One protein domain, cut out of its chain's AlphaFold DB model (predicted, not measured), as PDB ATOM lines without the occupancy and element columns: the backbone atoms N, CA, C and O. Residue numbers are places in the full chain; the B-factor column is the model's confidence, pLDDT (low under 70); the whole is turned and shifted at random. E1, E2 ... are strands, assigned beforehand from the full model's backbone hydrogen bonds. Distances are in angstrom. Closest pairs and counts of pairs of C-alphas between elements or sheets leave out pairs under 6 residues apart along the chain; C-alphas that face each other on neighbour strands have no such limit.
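AT A GLANCE: This is residues 458 to 543 of the 543 residues of an uncharacterized protein of Verrucomicrobiales bacterium (UniProt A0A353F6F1). Two small antiparallel sheets, E1-E5-E4 and E3-E2-E6, stand partly face to face as a loose sandwich. The 86 printed residues have six named strands, E1 to E6 along the chain, and no named helix; the class is all strand, with 35 residues, under half, in strands. The whole is compact, radius of gyration 12.9 A, spanning 34 by 30 by 20 A.

HOW THE PARTS SIT: In one strongly twisted sheet, E5, residues 522 to 529, is antiparallel to E1, residues 464 to 470, with N 467 and O 525 2.8 A apart. E5 forms a hairpin with E4, residues 508 to 512; N 511 and O 526 are 2.7 A apart. In the other, E2, residues 483 to 488, is antiparallel to E6, residues 537 to 542, with N 484 and O 541 2.8 A apart. E2 forms a hairpin with E3, residues 495 to 497; N 497 and O 485 are 2.7 A apart. E2 and E5 are only just apart, closest 8.4 A.

IN THESE COORDINATES: E1, 19.2 A long, begins at C-alpha 464 (-30.123, -39.368, -40.747). E5 is 22.6 A long. E6 ends at C-alpha 542 (-37.465, -20.257, -37.219).

THE WHOLE: The printed part has no cut. The link from E1 to E2 is long. Residues 499, 501 to 503 and 532 have pLDDT under 70.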
ATOM      1  N   TYR A 458     -26.122 -34.492 -42.934       75.31
ATOM      2  CA  TYR A 458     -26.621 -35.777 -43.395       75.31
ATOM      3  C   TYR A 458     -25.531 -36.838 -43.243       75.31
ATOM      4  O   TYR A 458     -24.469 -36.737 -43.861       75.31
ATOM      5  N   ASN A 459     -25.798 -37.864 -42.444       72.25
ATOM      6  CA  ASN A 459     -24.972 -39.058 -42.395       72.25
ATOM      7  C   ASN A 459     -25.482 -40.052 -43.450       72.25
ATOM      8  O   ASN A 459     -26.622 -40.508 -43.385       72.25
ATOM      9  N   GLN A 460     -24.634 -40.376 -44.432       70.69
ATOM     10  CA  GLN A 460     -24.995 -41.277 -45.530       70.69
ATOM     11  C   GLN A 460     -25.197 -42.730 -45.081       70.69
ATOM     12  O   GLN A 460     -26.030 -43.421 -45.662       70.69
ATOM     13  N   GLU A 461     -24.459 -43.183 -44.067       70.81
ATOM     14  CA  GLU A 461     -24.509 -44.559 -43.559       70.81
ATOM     15  C   GLU A 461     -25.782 -44.802 -42.751       70.81
ATOM     16  O   GLU A 461     -26.467 -45.801 -42.959       70.81
ATOM     17  N   SER A 462     -26.135 -43.865 -41.866       70.19
ATOM     18  CA  SER A 462     -27.346 -43.963 -41.044       70.19
ATOM     19  C   SER A 462     -28.588 -43.357 -41.699       70.19
ATOM     20  O   SER A 462     -29.684 -43.516 -41.169       70.19
ATOM     21  N   GLN A 463     -28.433 -42.673 -42.839       75.06
ATOM     22  CA  GLN A 463     -29.492 -41.945 -43.552       75.06
ATOM     23  C   GLN A 463     -30.256 -40.944 -42.667       75.06
ATOM     24  O   GLN A 463     -31.465 -40.758 -42.809       75.06
ATOM     25  N   ARG A 464     -29.548 -40.289 -41.741       78.50
ATOM     26  CA  ARG A 464     -30.123 -39.368 -40.747       78.50
ATOM     27  C   ARG A 464     -29.563 -37.959 -40.905       78.50
ATOM     28  O   ARG A 464     -28.379 -37.789 -41.190       78.50
ATOM     29  N   PHE A 465     -30.412 -36.955 -40.684       81.06
ATOM     30  CA  PHE A 465     -29.985 -35.557 -40.569       81.06
ATOM     31  C   PHE A 465     -29.813 -35.201 -39.103       81.06
ATOM     32  O   PHE A 465     -30.792 -35.206 -38.368       81.06
ATOM     33  N   THR A 466     -28.603 -34.875 -38.678       82.81
ATOM     34  CA  THR A 466     -28.305 -34.600 -37.276       82.81
ATOM     35  C   THR A 466     -28.135 -33.109 -37.043       82.81
ATOM     36  O   THR A 466     -27.390 -32.481 -37.784       82.81
ATOM     37  N   PHE A 467     -28.781 -32.557 -36.020       83.69
ATOM     38  CA  PHE A 467     -28.781 -31.135 -35.678       83.69
ATOM     39  C   PHE A 467     -28.713 -30.922 -34.157       83.69
ATOM     40  O   PHE A 467     -28.871 -31.867 -33.381       83.69
ATOM     41  N   PHE A 468     -28.445 -29.688 -33.732       87.06
ATOM     42  CA  PHE A 468     -28.422 -29.290 -32.323       87.06
ATOM     43  C   PHE A 468     -29.747 -28.630 -31.925       87.06
ATOM     44  O   PHE A 468     -30.345 -27.915 -32.729       87.06
ATOM     45  N   ARG A 469     -30.192 -28.854 -30.687       88.19
ATOM     46  CA  ARG A 469     -31.391 -28.246 -30.109       88.19
ATOM     47  C   ARG A 469     -31.056 -27.669 -28.737       88.19
ATOM     48  O   ARG A 469     -30.575 -28.400 -27.875       88.19
ATOM     49  N   ASP A 470     -31.323 -26.383 -28.546       91.69
ATOM     50  CA  ASP A 470     -31.288 -25.735 -27.237       91.69
ATOM     51  C   ASP A 470     -32.711 -25.671 -26.679       91.69
ATOM     52  O   ASP A 470     -33.486 -24.766 -26.992       91.69
ATOM     53  N   LEU A 471     -33.065 -26.652 -25.849       91.44
ATOM     54  CA  LEU A 471     -34.390 -26.735 -25.244       91.44
ATOM     55  C   LEU A 471     -34.648 -25.666 -24.174       91.44
ATOM     56  O   LEU A 471     -35.764 -25.567 -23.668       91.44
ATOM     57  N   THR A 472     -33.639 -24.870 -23.808       91.38
ATOM     58  CA  THR A 472     -33.863 -23.703 -22.952       91.38
ATOM     59  C   THR A 472     -34.506 -22.566 -23.741       91.38
ATOM     60  O   THR A 472     -35.313 -21.841 -23.178       91.38
ATOM     61  N   LYS A 473     -34.230 -22.454 -25.044       90.88
ATOM     62  CA  LYS A 473     -34.772 -21.399 -25.915       90.88
ATOM     63  C   LYS A 473     -35.908 -21.880 -26.811       90.88
ATOM     64  O   LYS A 473     -36.766 -21.086 -27.170       90.88
ATOM     65  N   ASP A 474     -35.916 -23.167 -27.152       88.06
ATOM     66  CA  ASP A 474     -36.998 -23.832 -27.874       88.06
ATOM     67  C   ASP A 474     -37.620 -24.919 -26.983       88.06
ATOM     68  O   ASP A 474     -37.207 -26.086 -27.030       88.06
ATOM     69  N   PRO A 475     -38.615 -24.557 -26.157       87.00
ATOM     70  CA  PRO A 475     -39.160 -25.458 -25.158       87.00
ATOM     71  C   PRO A 475     -40.198 -26.437 -25.732       87.00
ATOM     72  O   PRO A 475     -40.773 -27.204 -24.962       87.00
ATOM     73  N   LEU A 476     -40.383 -26.474 -27.064       86.88
ATOM     74  CA  LEU A 476     -41.331 -27.342 -27.779       86.88
ATOM     75  C   LEU A 476     -42.813 -26.989 -27.570       86.88
ATOM     76  O   LEU A 476     -43.674 -27.857 -27.670       86.88
ATOM     77  N   ASP A 477     -43.152 -25.728 -27.325       85.94
ATOM     78  CA  ASP A 477     -44.540 -25.278 -27.124       85.94
ATOM     79  C   ASP A 477     -45.133 -24.495 -28.304       85.94
ATOM     80  O   ASP A 477     -46.250 -23.984 -28.223       85.94
ATOM     81  N   ASP A 478     -44.408 -24.445 -29.424       83.19
ATOM     82  CA  ASP A 478     -44.701 -23.618 -30.598       83.19
ATOM     83  C   ASP A 478     -44.680 -22.093 -30.347       83.19
ATOM     84  O   ASP A 478     -45.160 -21.337 -31.199       83.19
ATOM     85  N   ALA A 479     -44.148 -21.615 -29.216       84.88
ATOM     86  CA  ALA A 479     -43.953 -20.188 -28.984       84.88
ATOM     87  C   ALA A 479     -42.729 -19.666 -29.754       84.88
ATOM     88  O   ALA A 479     -41.677 -20.296 -29.787       84.88
ATOM     89  N   SER A 480     -42.860 -18.489 -30.371       84.38
ATOM     90  CA  SER A 480     -41.757 -17.852 -31.099       84.38
ATOM     91  C   SER A 480     -40.714 -17.252 -30.132       84.38
ATOM     92  O   SER A 480     -41.114 -16.625 -29.144       84.38
ATOM     93  N   PRO A 481     -39.402 -17.352 -30.430       84.88
ATOM     94  CA  PRO A 481     -38.827 -18.071 -31.569       84.88
ATOM     95  C   PRO A 481     -38.756 -19.584 -31.301       84.88
ATOM     96  O   PRO A 481     -38.184 -20.005 -30.302       84.88
ATOM     97  N   ASN A 482     -39.263 -20.405 -32.221       85.19
ATOM     98  CA  ASN A 482     -39.146 -21.869 -32.158       85.19
ATOM     99  C   ASN A 482     -38.362 -22.423 -33.352       85.19
ATOM    100  O   ASN A 482     -38.433 -21.903 -34.466       85.19
ATOM    101  N   LEU A 483     -37.625 -23.516 -33.136       86.69
ATOM    102  CA  LEU A 483     -36.882 -24.205 -34.184       86.69
ATOM    103  C   LEU A 483     -37.734 -25.340 -34.751       86.69
ATOM    104  O   LEU A 483     -37.797 -26.450 -34.218       86.69
ATOM    105  N   LEU A 484     -38.383 -25.073 -35.876       85.62
ATOM    106  CA  LEU A 484     -39.209 -26.050 -36.559       85.62
ATOM    107  C   LEU A 484     -38.421 -26.814 -37.606       85.62
ATOM    108  O   LEU A 484     -37.808 -26.267 -38.530       85.62
ATOM    109  N   LEU A 485     -38.513 -28.125 -37.497       83.88
ATOM    110  CA  LEU A 485     -37.920 -29.034 -38.441       83.88
ATOM    111  C   LEU A 485     -38.834 -29.205 -39.658       83.88
ATOM    112  O   LEU A 485     -40.040 -29.375 -39.519       83.88
ATOM    113  N   SER A 486     -38.298 -29.196 -40.876       85.25
ATOM    114  CA  SER A 486     -39.110 -29.394 -42.073       85.25
ATOM    115  C   SER A 486     -38.404 -30.225 -43.138       85.25
ATOM    116  O   SER A 486     -37.193 -30.118 -43.332       85.25
ATOM    117  N   TYR A 487     -39.172 -31.049 -43.855       85.75
ATOM    118  CA  TYR A 487     -38.663 -31.860 -44.959       85.75
ATOM    119  C   TYR A 487     -39.551 -31.791 -46.206       85.75
ATOM    120  O   TYR A 487     -40.736 -31.456 -46.138       85.75
ATOM    121  N   SER A 488     -38.972 -32.125 -47.359       86.75
ATOM    122  CA  SER A 488     -39.659 -32.165 -48.655       86.75
ATOM    123  C   SER A 488     -39.063 -33.237 -49.568       86.75
ATOM    124  O   SER A 488     -37.888 -33.564 -49.447       86.75
ATOM    125  N   THR A 489     -39.844 -33.762 -50.514       86.56
ATOM    126  CA  THR A 489     -39.348 -34.645 -51.590       86.56
ATOM    127  C   THR A 489     -39.229 -33.938 -52.947       86.56
ATOM    128  O   THR A 489     -38.646 -34.507 -53.868       86.56
ATOM    129  N   ASP A 490     -39.776 -32.723 -53.096       87.75
ATOM    130  CA  ASP A 490     -39.854 -32.000 -54.381       87.75
ATOM    131  C   ASP A 490     -39.640 -30.469 -54.299       87.75
ATOM    132  O   ASP A 490     -39.859 -29.779 -55.289       87.75
ATOM    133  N   LEU A 491     -39.161 -29.936 -53.164       87.44
ATOM    134  CA  LEU A 491     -38.925 -28.506 -52.854       87.44
ATOM    135  C   LEU A 491     -40.160 -27.586 -52.880       87.44
ATOM    136  O   LEU A 491     -40.126 -26.530 -52.245       87.44
ATOM    137  N   GLU A 492     -41.248 -27.976 -53.540       89.19
ATOM    138  CA  GLU A 492     -42.502 -27.216 -53.590       89.19
ATOM    139  C   GLU A 492     -43.392 -27.496 -52.375       89.19
ATOM    140  O   GLU A 492     -44.095 -26.606 -51.894       89.19
ATOM    141  N   LYS A 493     -43.359 -28.726 -51.848       88.38
ATOM    142  CA  LYS A 493     -44.210 -29.148 -50.726       88.38
ATOM    143  C   LYS A 493     -43.373 -29.474 -49.505       88.38
ATOM    144  O   LYS A 493     -42.679 -30.490 -49.470       88.38
ATOM    145  N   TRP A 494     -43.478 -28.627 -48.491       87.81
ATOM    146  CA  TRP A 494     -42.803 -28.810 -47.212       87.81
ATOM    147  C   TRP A 494     -43.764 -29.360 -46.168       87.81
ATOM    148  O   TRP A 494     -44.896 -28.896 -46.040       87.81
ATOM    149  N   LYS A 495     -43.291 -30.344 -45.408       84.06
ATOM    150  CA  LYS A 495     -43.946 -30.829 -44.197       84.06
ATOM    151  C   LYS A 495     -43.154 -30.325 -43.005       84.06
ATOM    152  O   LYS A 495     -41.939 -30.504 -42.971       84.06
ATOM    153  N   THR A 496     -43.829 -29.684 -42.064       84.19
ATOM    154  CA  THR A 496     -43.216 -29.195 -40.826       84.19
ATOM    155  C   THR A 496     -43.484 -30.189 -39.708       84.19
ATOM    156  O   THR A 496     -44.611 -30.652 -39.535       84.19
ATOM    157  N   LEU A 497     -42.436 -30.533 -38.979       78.88
ATOM    158  CA  LEU A 497     -42.452 -31.341 -37.778       78.88
ATOM    159  C   LEU A 497     -42.408 -30.404 -36.581       78.88
ATOM    160  O   LEU A 497     -41.662 -29.427 -36.566       78.88
ATOM    161  N   GLY A 498     -43.247 -30.712 -35.608       74.75
ATOM    162  CA  GLY A 498     -43.349 -29.947 -34.387       74.75
ATOM    163  C   GLY A 498     -44.398 -30.546 -33.452       74.75
ATOM    164  O   GLY A 498     -45.084 -31.503 -33.825       74.75
ATOM    165  N   PRO A 499     -44.566 -29.949 -32.269       68.94
ATOM    166  CA  PRO A 499     -45.512 -30.334 -31.215       68.94
ATOM    167  C   PRO A 499     -46.938 -30.654 -31.697       68.94
ATOM    168  O   PRO A 499     -47.612 -31.546 -31.177       68.94
ATOM    169  N   LYS A 500     -47.417 -29.957 -32.735       71.69
ATOM    170  CA  LYS A 500     -48.745 -30.185 -33.340       71.69
ATOM    171  C   LYS A 500     -48.826 -31.414 -34.254       71.69
ATOM    172  O   LYS A 500     -49.910 -31.971 -34.406       71.69
ATOM    173  N   ASN A 501     -47.708 -31.859 -34.825       69.94
ATOM    174  CA  ASN A 501     -47.593 -33.053 -35.671       69.94
ATOM    175  C   ASN A 501     -46.876 -34.164 -34.884       69.94
ATOM    176  O   ASN A 501     -45.696 -34.441 -35.089       69.94
ATOM    177  N   ARG A 502     -47.616 -34.745 -33.933       65.19
ATOM    178  CA  ARG A 502     -47.127 -35.568 -32.811       65.19
ATOM    179  C   ARG A 502     -46.631 -36.962 -33.201       65.19
ATOM    180  O   ARG A 502     -47.216 -37.593 -34.076       65.19
ATOM    181  N   GLY A 503     -45.660 -37.462 -32.425       64.81
ATOM    182  CA  GLY A 503     -45.561 -38.864 -31.981       64.81
ATOM    183  C   GLY A 503     -45.643 -39.942 -33.058       64.81
ATOM    184  O   GLY A 503     -46.540 -40.777 -33.003       64.81
ATOM    185  N   ARG A 504     -44.719 -39.943 -34.032       75.69
ATOM    186  CA  ARG A 504     -44.592 -41.030 -35.026       75.69
ATOM    187  C   ARG A 504     -43.150 -41.446 -35.301       75.69
ATOM    188  O   ARG A 504     -42.702 -41.374 -36.447       75.69
ATOM    189  N   PRO A 505     -42.421 -41.920 -34.274       77.00
ATOM    190  CA  PRO A 505     -40.999 -42.235 -34.375       77.00
ATOM    191  C   PRO A 505     -40.604 -43.128 -35.555       77.00
ATOM    192  O   PRO A 505     -39.539 -42.927 -36.122       77.00
ATOM    193  N   LEU A 506     -41.469 -44.056 -35.982       78.44
ATOM    194  CA  LEU A 506     -41.159 -44.963 -37.098       78.44
ATOM    195  C   LEU A 506     -41.444 -44.388 -38.485       78.44
ATOM    196  O   LEU A 506     -40.995 -44.979 -39.460       78.44
ATOM    197  N   GLU A 507     -42.230 -43.317 -38.601       74.62
ATOM    198  CA  GLU A 507     -42.504 -42.684 -39.897       74.62
ATOM    199  C   GLU A 507     -41.580 -41.482 -40.096       74.62
ATOM    200  O   GLU A 507     -40.919 -41.337 -41.129       74.62
ATOM    201  N   TYR A 508     -41.556 -40.601 -39.095       74.88
ATOM    202  CA  TYR A 508     -40.773 -39.377 -39.084       74.88
ATOM    203  C   TYR A 508     -40.730 -38.801 -37.667       74.88
ATOM    204  O   TYR A 508     -41.768 -38.500 -37.080       74.88
ATOM    205  N   ALA A 509     -39.535 -38.613 -37.113       75.69
ATOM    206  CA  ALA A 509     -39.379 -37.962 -35.816       75.69
ATOM    207  C   ALA A 509     -37.984 -37.390 -35.612       75.69
ATOM    208  O   ALA A 509     -37.016 -37.798 -36.257       75.69
ATOM    209  N   GLU A 510     -37.902 -36.485 -34.644       79.94
ATOM    210  CA  GLU A 510     -36.653 -36.162 -33.973       79.94
ATOM    211  C   GLU A 510     -36.305 -37.324 -33.031       79.94
ATOM    212  O   GLU A 510     -36.964 -37.503 -32.011       79.94
ATOM    213  N   SER A 511     -35.285 -38.114 -33.356       76.75
ATOM    214  CA  SER A 511     -34.697 -39.161 -32.511       76.75
ATOM    215  C   SER A 511     -33.395 -38.696 -31.848       76.75
ATOM    216  O   SER A 511     -32.853 -37.637 -32.178       76.75
ATOM    217  N   GLY A 512     -32.881 -39.486 -30.904       75.06
ATOM    218  CA  GLY A 512     -31.610 -39.227 -30.232       75.06
ATOM    219  C   GLY A 512     -30.413 -39.337 -31.174       75.06
ATOM    220  O   GLY A 512     -30.396 -40.148 -32.102       75.06
ATOM    221  N   ALA A 513     -29.408 -38.495 -30.958       73.00
ATOM    222  CA  ALA A 513     -28.061 -38.642 -31.517       73.00
ATOM    223  C   ALA A 513     -26.986 -38.303 -30.465       73.00
ATOM    224  O   ALA A 513     -25.841 -38.018 -30.817       73.00
ATOM    225  N   GLU A 514     -27.387 -38.263 -29.193       82.25
ATOM    226  CA  GLU A 514     -26.544 -37.878 -28.069       82.25
ATOM    227  C   GLU A 514     -25.581 -39.013 -27.713       82.25
ATOM    228  O   GLU A 514     -25.960 -40.185 -27.700       82.25
ATOM    229  N   GLU A 515     -24.330 -38.661 -27.427       86.06
ATOM    230  CA  GLU A 515     -23.361 -39.607 -26.876       86.06
ATOM    231  C   GLU A 515     -23.467 -39.652 -25.349       86.06
ATOM    232  O   GLU A 515     -23.860 -38.678 -24.709       86.06
ATOM    233  N   GLY A 516     -23.067 -40.774 -24.755       89.69
ATOM    234  CA  GLY A 516     -23.150 -40.984 -23.310       89.69
ATOM    235  C   GLY A 516     -24.442 -41.675 -22.880       89.69
ATOM    236  O   GLY A 516     -25.112 -42.338 -23.671       89.69
ATOM    237  N   ASN A 517     -24.753 -41.581 -21.590       91.50
ATOM    238  CA  ASN A 517     -25.886 -42.263 -20.952       91.50
ATOM    239  C   ASN A 517     -26.892 -41.290 -20.314       91.50
ATOM    240  O   ASN A 517     -27.916 -41.730 -19.793       91.50
ATOM    241  N   ALA A 518     -26.622 -39.987 -20.352       94.00
ATOM    242  CA  ALA A 518     -27.448 -38.937 -19.778       94.00
ATOM    243  C   ALA A 518     -27.734 -37.839 -20.812       94.00
ATOM    244  O   ALA A 518     -27.121 -37.793 -21.878       94.00
ATOM    245  N   VAL A 519     -28.672 -36.947 -20.498       94.12
ATOM    246  CA  VAL A 519     -29.046 -35.824 -21.368       94.12
ATOM    247  C   VAL A 519     -29.154 -34.519 -20.582       94.12
ATOM    248  O   VAL A 519     -29.395 -34.535 -19.374       94.12
ATOM    249  N   SER A 520     -29.008 -33.396 -21.281       95.06
ATOM    250  CA  SER A 520     -29.298 -32.037 -20.799       95.06
ATOM    251  C   SER A 520     -30.232 -31.322 -21.790       95.06
ATOM    252  O   SER A 520     -30.533 -31.889 -22.837       95.06
ATOM    253  N   PRO A 521     -30.710 -30.092 -21.530       93.75
ATOM    254  CA  PRO A 521     -31.449 -29.300 -22.516       93.75
ATOM    255  C   PRO A 521     -30.710 -29.049 -23.841       93.75
ATOM    256  O   PRO A 521     -31.344 -28.701 -24.833       93.75
ATOM    257  N   PHE A 522     -29.390 -29.226 -23.875       93.12
ATOM    258  CA  PHE A 522     -28.532 -28.945 -25.023       93.12
ATOM    259  C   PHE A 522     -28.262 -30.223 -25.819       93.12
ATOM    260  O   PHE A 522     -27.239 -30.883 -25.635       93.12
ATOM    261  N   LEU A 523     -29.177 -30.598 -26.706       89.00
ATOM    262  CA  LEU A 523     -29.238 -31.941 -27.286       89.00
ATOM    263  C   LEU A 523     -28.723 -32.014 -28.718       89.00
ATOM    264  O   LEU A 523     -28.952 -31.119 -29.532       89.00
ATOM    265  N   ARG A 524     -28.135 -33.156 -29.075       86.88
ATOM    266  CA  ARG A 524     -28.001 -33.599 -30.463       86.88
ATOM    267  C   ARG A 524     -29.192 -34.468 -30.847       86.88
ATOM    268  O   ARG A 524     -29.461 -35.506 -30.242       86.88
ATOM    269  N   ARG A 525     -29.891 -34.060 -31.898       86.06
ATOM    270  CA  ARG A 525     -31.076 -34.740 -32.421       86.06
ATOM    271  C   ARG A 525     -30.827 -35.201 -33.839       86.06
ATOM    272  O   ARG A 525     -30.035 -34.604 -34.559       86.06
ATOM    273  N   SER A 526     -31.509 -36.257 -34.250       83.06
ATOM    274  CA  SER A 526     -31.513 -36.726 -35.627       83.06
ATOM    275  C   SER A 526     -32.929 -36.745 -36.182       83.06
ATOM    276  O   SER A 526     -33.853 -37.144 -35.489       83.06
ATOM    277  N   LEU A 527     -33.124 -36.328 -37.430       82.19
ATOM    278  CA  LEU A 527     -34.344 -36.629 -38.161       82.19
ATOM    279  C   LEU A 527     -34.230 -38.035 -38.738       82.19
ATOM    280  O   LEU A 527     -33.370 -38.297 -39.587       82.19
ATOM    281  N   LEU A 528     -35.145 -38.898 -38.318       77.81
ATOM    282  CA  LEU A 528     -35.415 -40.168 -38.968       77.81
ATOM    283  C   LEU A 528     -36.524 -39.981 -40.012       77.81
ATOM    284  O   LEU A 528     -37.559 -39.397 -39.708       77.81
ATOM    285  N   LEU A 529     -36.315 -40.485 -41.231       75.88
ATOM    286  CA  LEU A 529     -37.339 -40.592 -42.276       75.88
ATOM    287  C   LEU A 529     -37.457 -42.061 -42.671       75.88
ATOM    288  O   LEU A 529     -36.492 -42.633 -43.177       75.88
ATOM    289  N   SER A 530     -38.616 -42.680 -42.448       72.50
ATOM    290  CA  SER A 530     -38.797 -44.106 -42.715       72.50
ATOM    291  C   SER A 530     -40.164 -44.402 -43.361       72.50
ATOM    292  O   SER A 530     -41.206 -44.066 -42.796       72.50
ATOM    293  N   PRO A 531     -40.191 -45.025 -44.561       72.31
ATOM    294  CA  PRO A 531     -39.034 -45.333 -45.408       72.31
ATOM    295  C   PRO A 531     -38.367 -44.049 -45.927       72.31
ATOM    296  O   PRO A 531     -39.056 -43.087 -46.269       72.31
ATOM    297  N   ALA A 532     -37.035 -44.040 -46.019       69.81
ATOM    298  CA  ALA A 532     -36.292 -42.892 -46.531       69.81
ATOM    299  C   ALA A 532     -36.629 -42.659 -48.019       69.81
ATOM    300  O   ALA A 532     -36.387 -43.542 -48.853       69.81
ATOM    301  N   PRO A 533     -37.191 -41.495 -48.398       73.56
ATOM    302  CA  PRO A 533     -37.453 -41.199 -49.798       73.56
ATOM    303  C   PRO A 533     -36.140 -41.120 -50.602       73.56
ATOM    304  O   PRO A 533     -35.147 -40.602 -50.084       73.56
ATOM    305  N   PRO A 534     -36.126 -41.516 -51.893       75.94
ATOM    306  CA  PRO A 534     -34.920 -41.472 -52.734       75.94
ATOM    307  C   PRO A 534     -34.306 -40.074 -52.878       75.94
ATOM    308  O   PRO A 534     -33.121 -39.935 -53.173       75.94
ATOM    309  N   LYS A 535     -35.135 -39.036 -52.721       81.62
ATOM    310  CA  LYS A 535     -34.738 -37.632 -52.660       81.62
ATOM    311  C   LYS A 535     -35.486 -36.983 -51.510       81.62
ATOM    312  O   LYS A 535     -36.715 -36.980 -51.512       81.62
ATOM    313  N   SER A 536     -34.730 -36.438 -50.569       80.06
ATOM    314  CA  SER A 536     -35.262 -35.736 -49.408       80.06
ATOM    315  C   SER A 536     -34.457 -34.467 -49.184       80.06
ATOM    316  O   SER A 536     -33.229 -34.489 -49.205       80.06
ATOM    317  N   PHE A 537     -35.164 -33.368 -48.980       84.56
ATOM    318  CA  PHE A 537     -34.624 -32.085 -48.566       84.56
ATOM    319  C   PHE A 537     -34.990 -31.866 -47.109       84.56
ATOM    320  O   PHE A 537     -36.084 -32.235 -46.683       84.56
ATOM    321  N   PHE A 538     -34.080 -31.247 -46.374       83.88
ATOM    322  CA  PHE A 538     -34.209 -30.932 -44.960       83.88
ATOM    323  C   PHE A 538     -33.953 -29.440 -44.777       83.88
ATOM    324  O   PHE A 538     -33.068 -28.885 -45.430       83.88
ATOM    325  N   ARG A 539     -34.695 -28.803 -43.875       84.06
ATOM    326  CA  ARG A 539     -34.354 -27.479 -43.353       84.06
ATOM    327  C   ARG A 539     -34.791 -27.345 -41.903       84.06
ATOM    328  O   ARG A 539     -35.805 -27.917 -41.503       84.06
ATOM    329  N   LEU A 540     -34.063 -26.517 -41.170       84.56
ATOM    330  CA  LEU A 540     -34.540 -25.918 -39.934       84.56
ATOM    331  C   LEU A 540     -35.115 -24.543 -40.270       84.56
ATOM    332  O   LEU A 540     -34.542 -23.808 -41.075       84.56
ATOM    333  N   LYS A 541     -36.267 -24.218 -39.696       85.69
ATOM    334  CA  LYS A 541     -36.948 -22.937 -39.859       85.69
ATOM    335  C   LYS A 541     -37.159 -22.328 -38.480       85.69
ATOM    336  O   LYS A 541     -37.521 -23.047 -37.560       85.69
ATOM    337  N   VAL A 542     -36.986 -21.017 -38.375       87.00
ATOM    338  CA  VAL A 542     -37.465 -20.257 -37.219       87.00
ATOM    339  C   VAL A 542     -38.845 -19.685 -37.539       87.00
ATOM    340  O   VAL A 542     -39.039 -19.172 -38.650       87.00
ATOM    341  N   GLU A 543     -39.804 -19.815 -36.619       81.69
ATOM    342  CA  GLU A 543     -41.124 -19.164 -36.701       81.69
ATOM    343  C   GLU A 543     -41.395 -18.171 -35.568       81.69
ATOM    344  O   GLU A 543     -40.812 -18.282 -34.463       81.69
TER     345      GLU A 543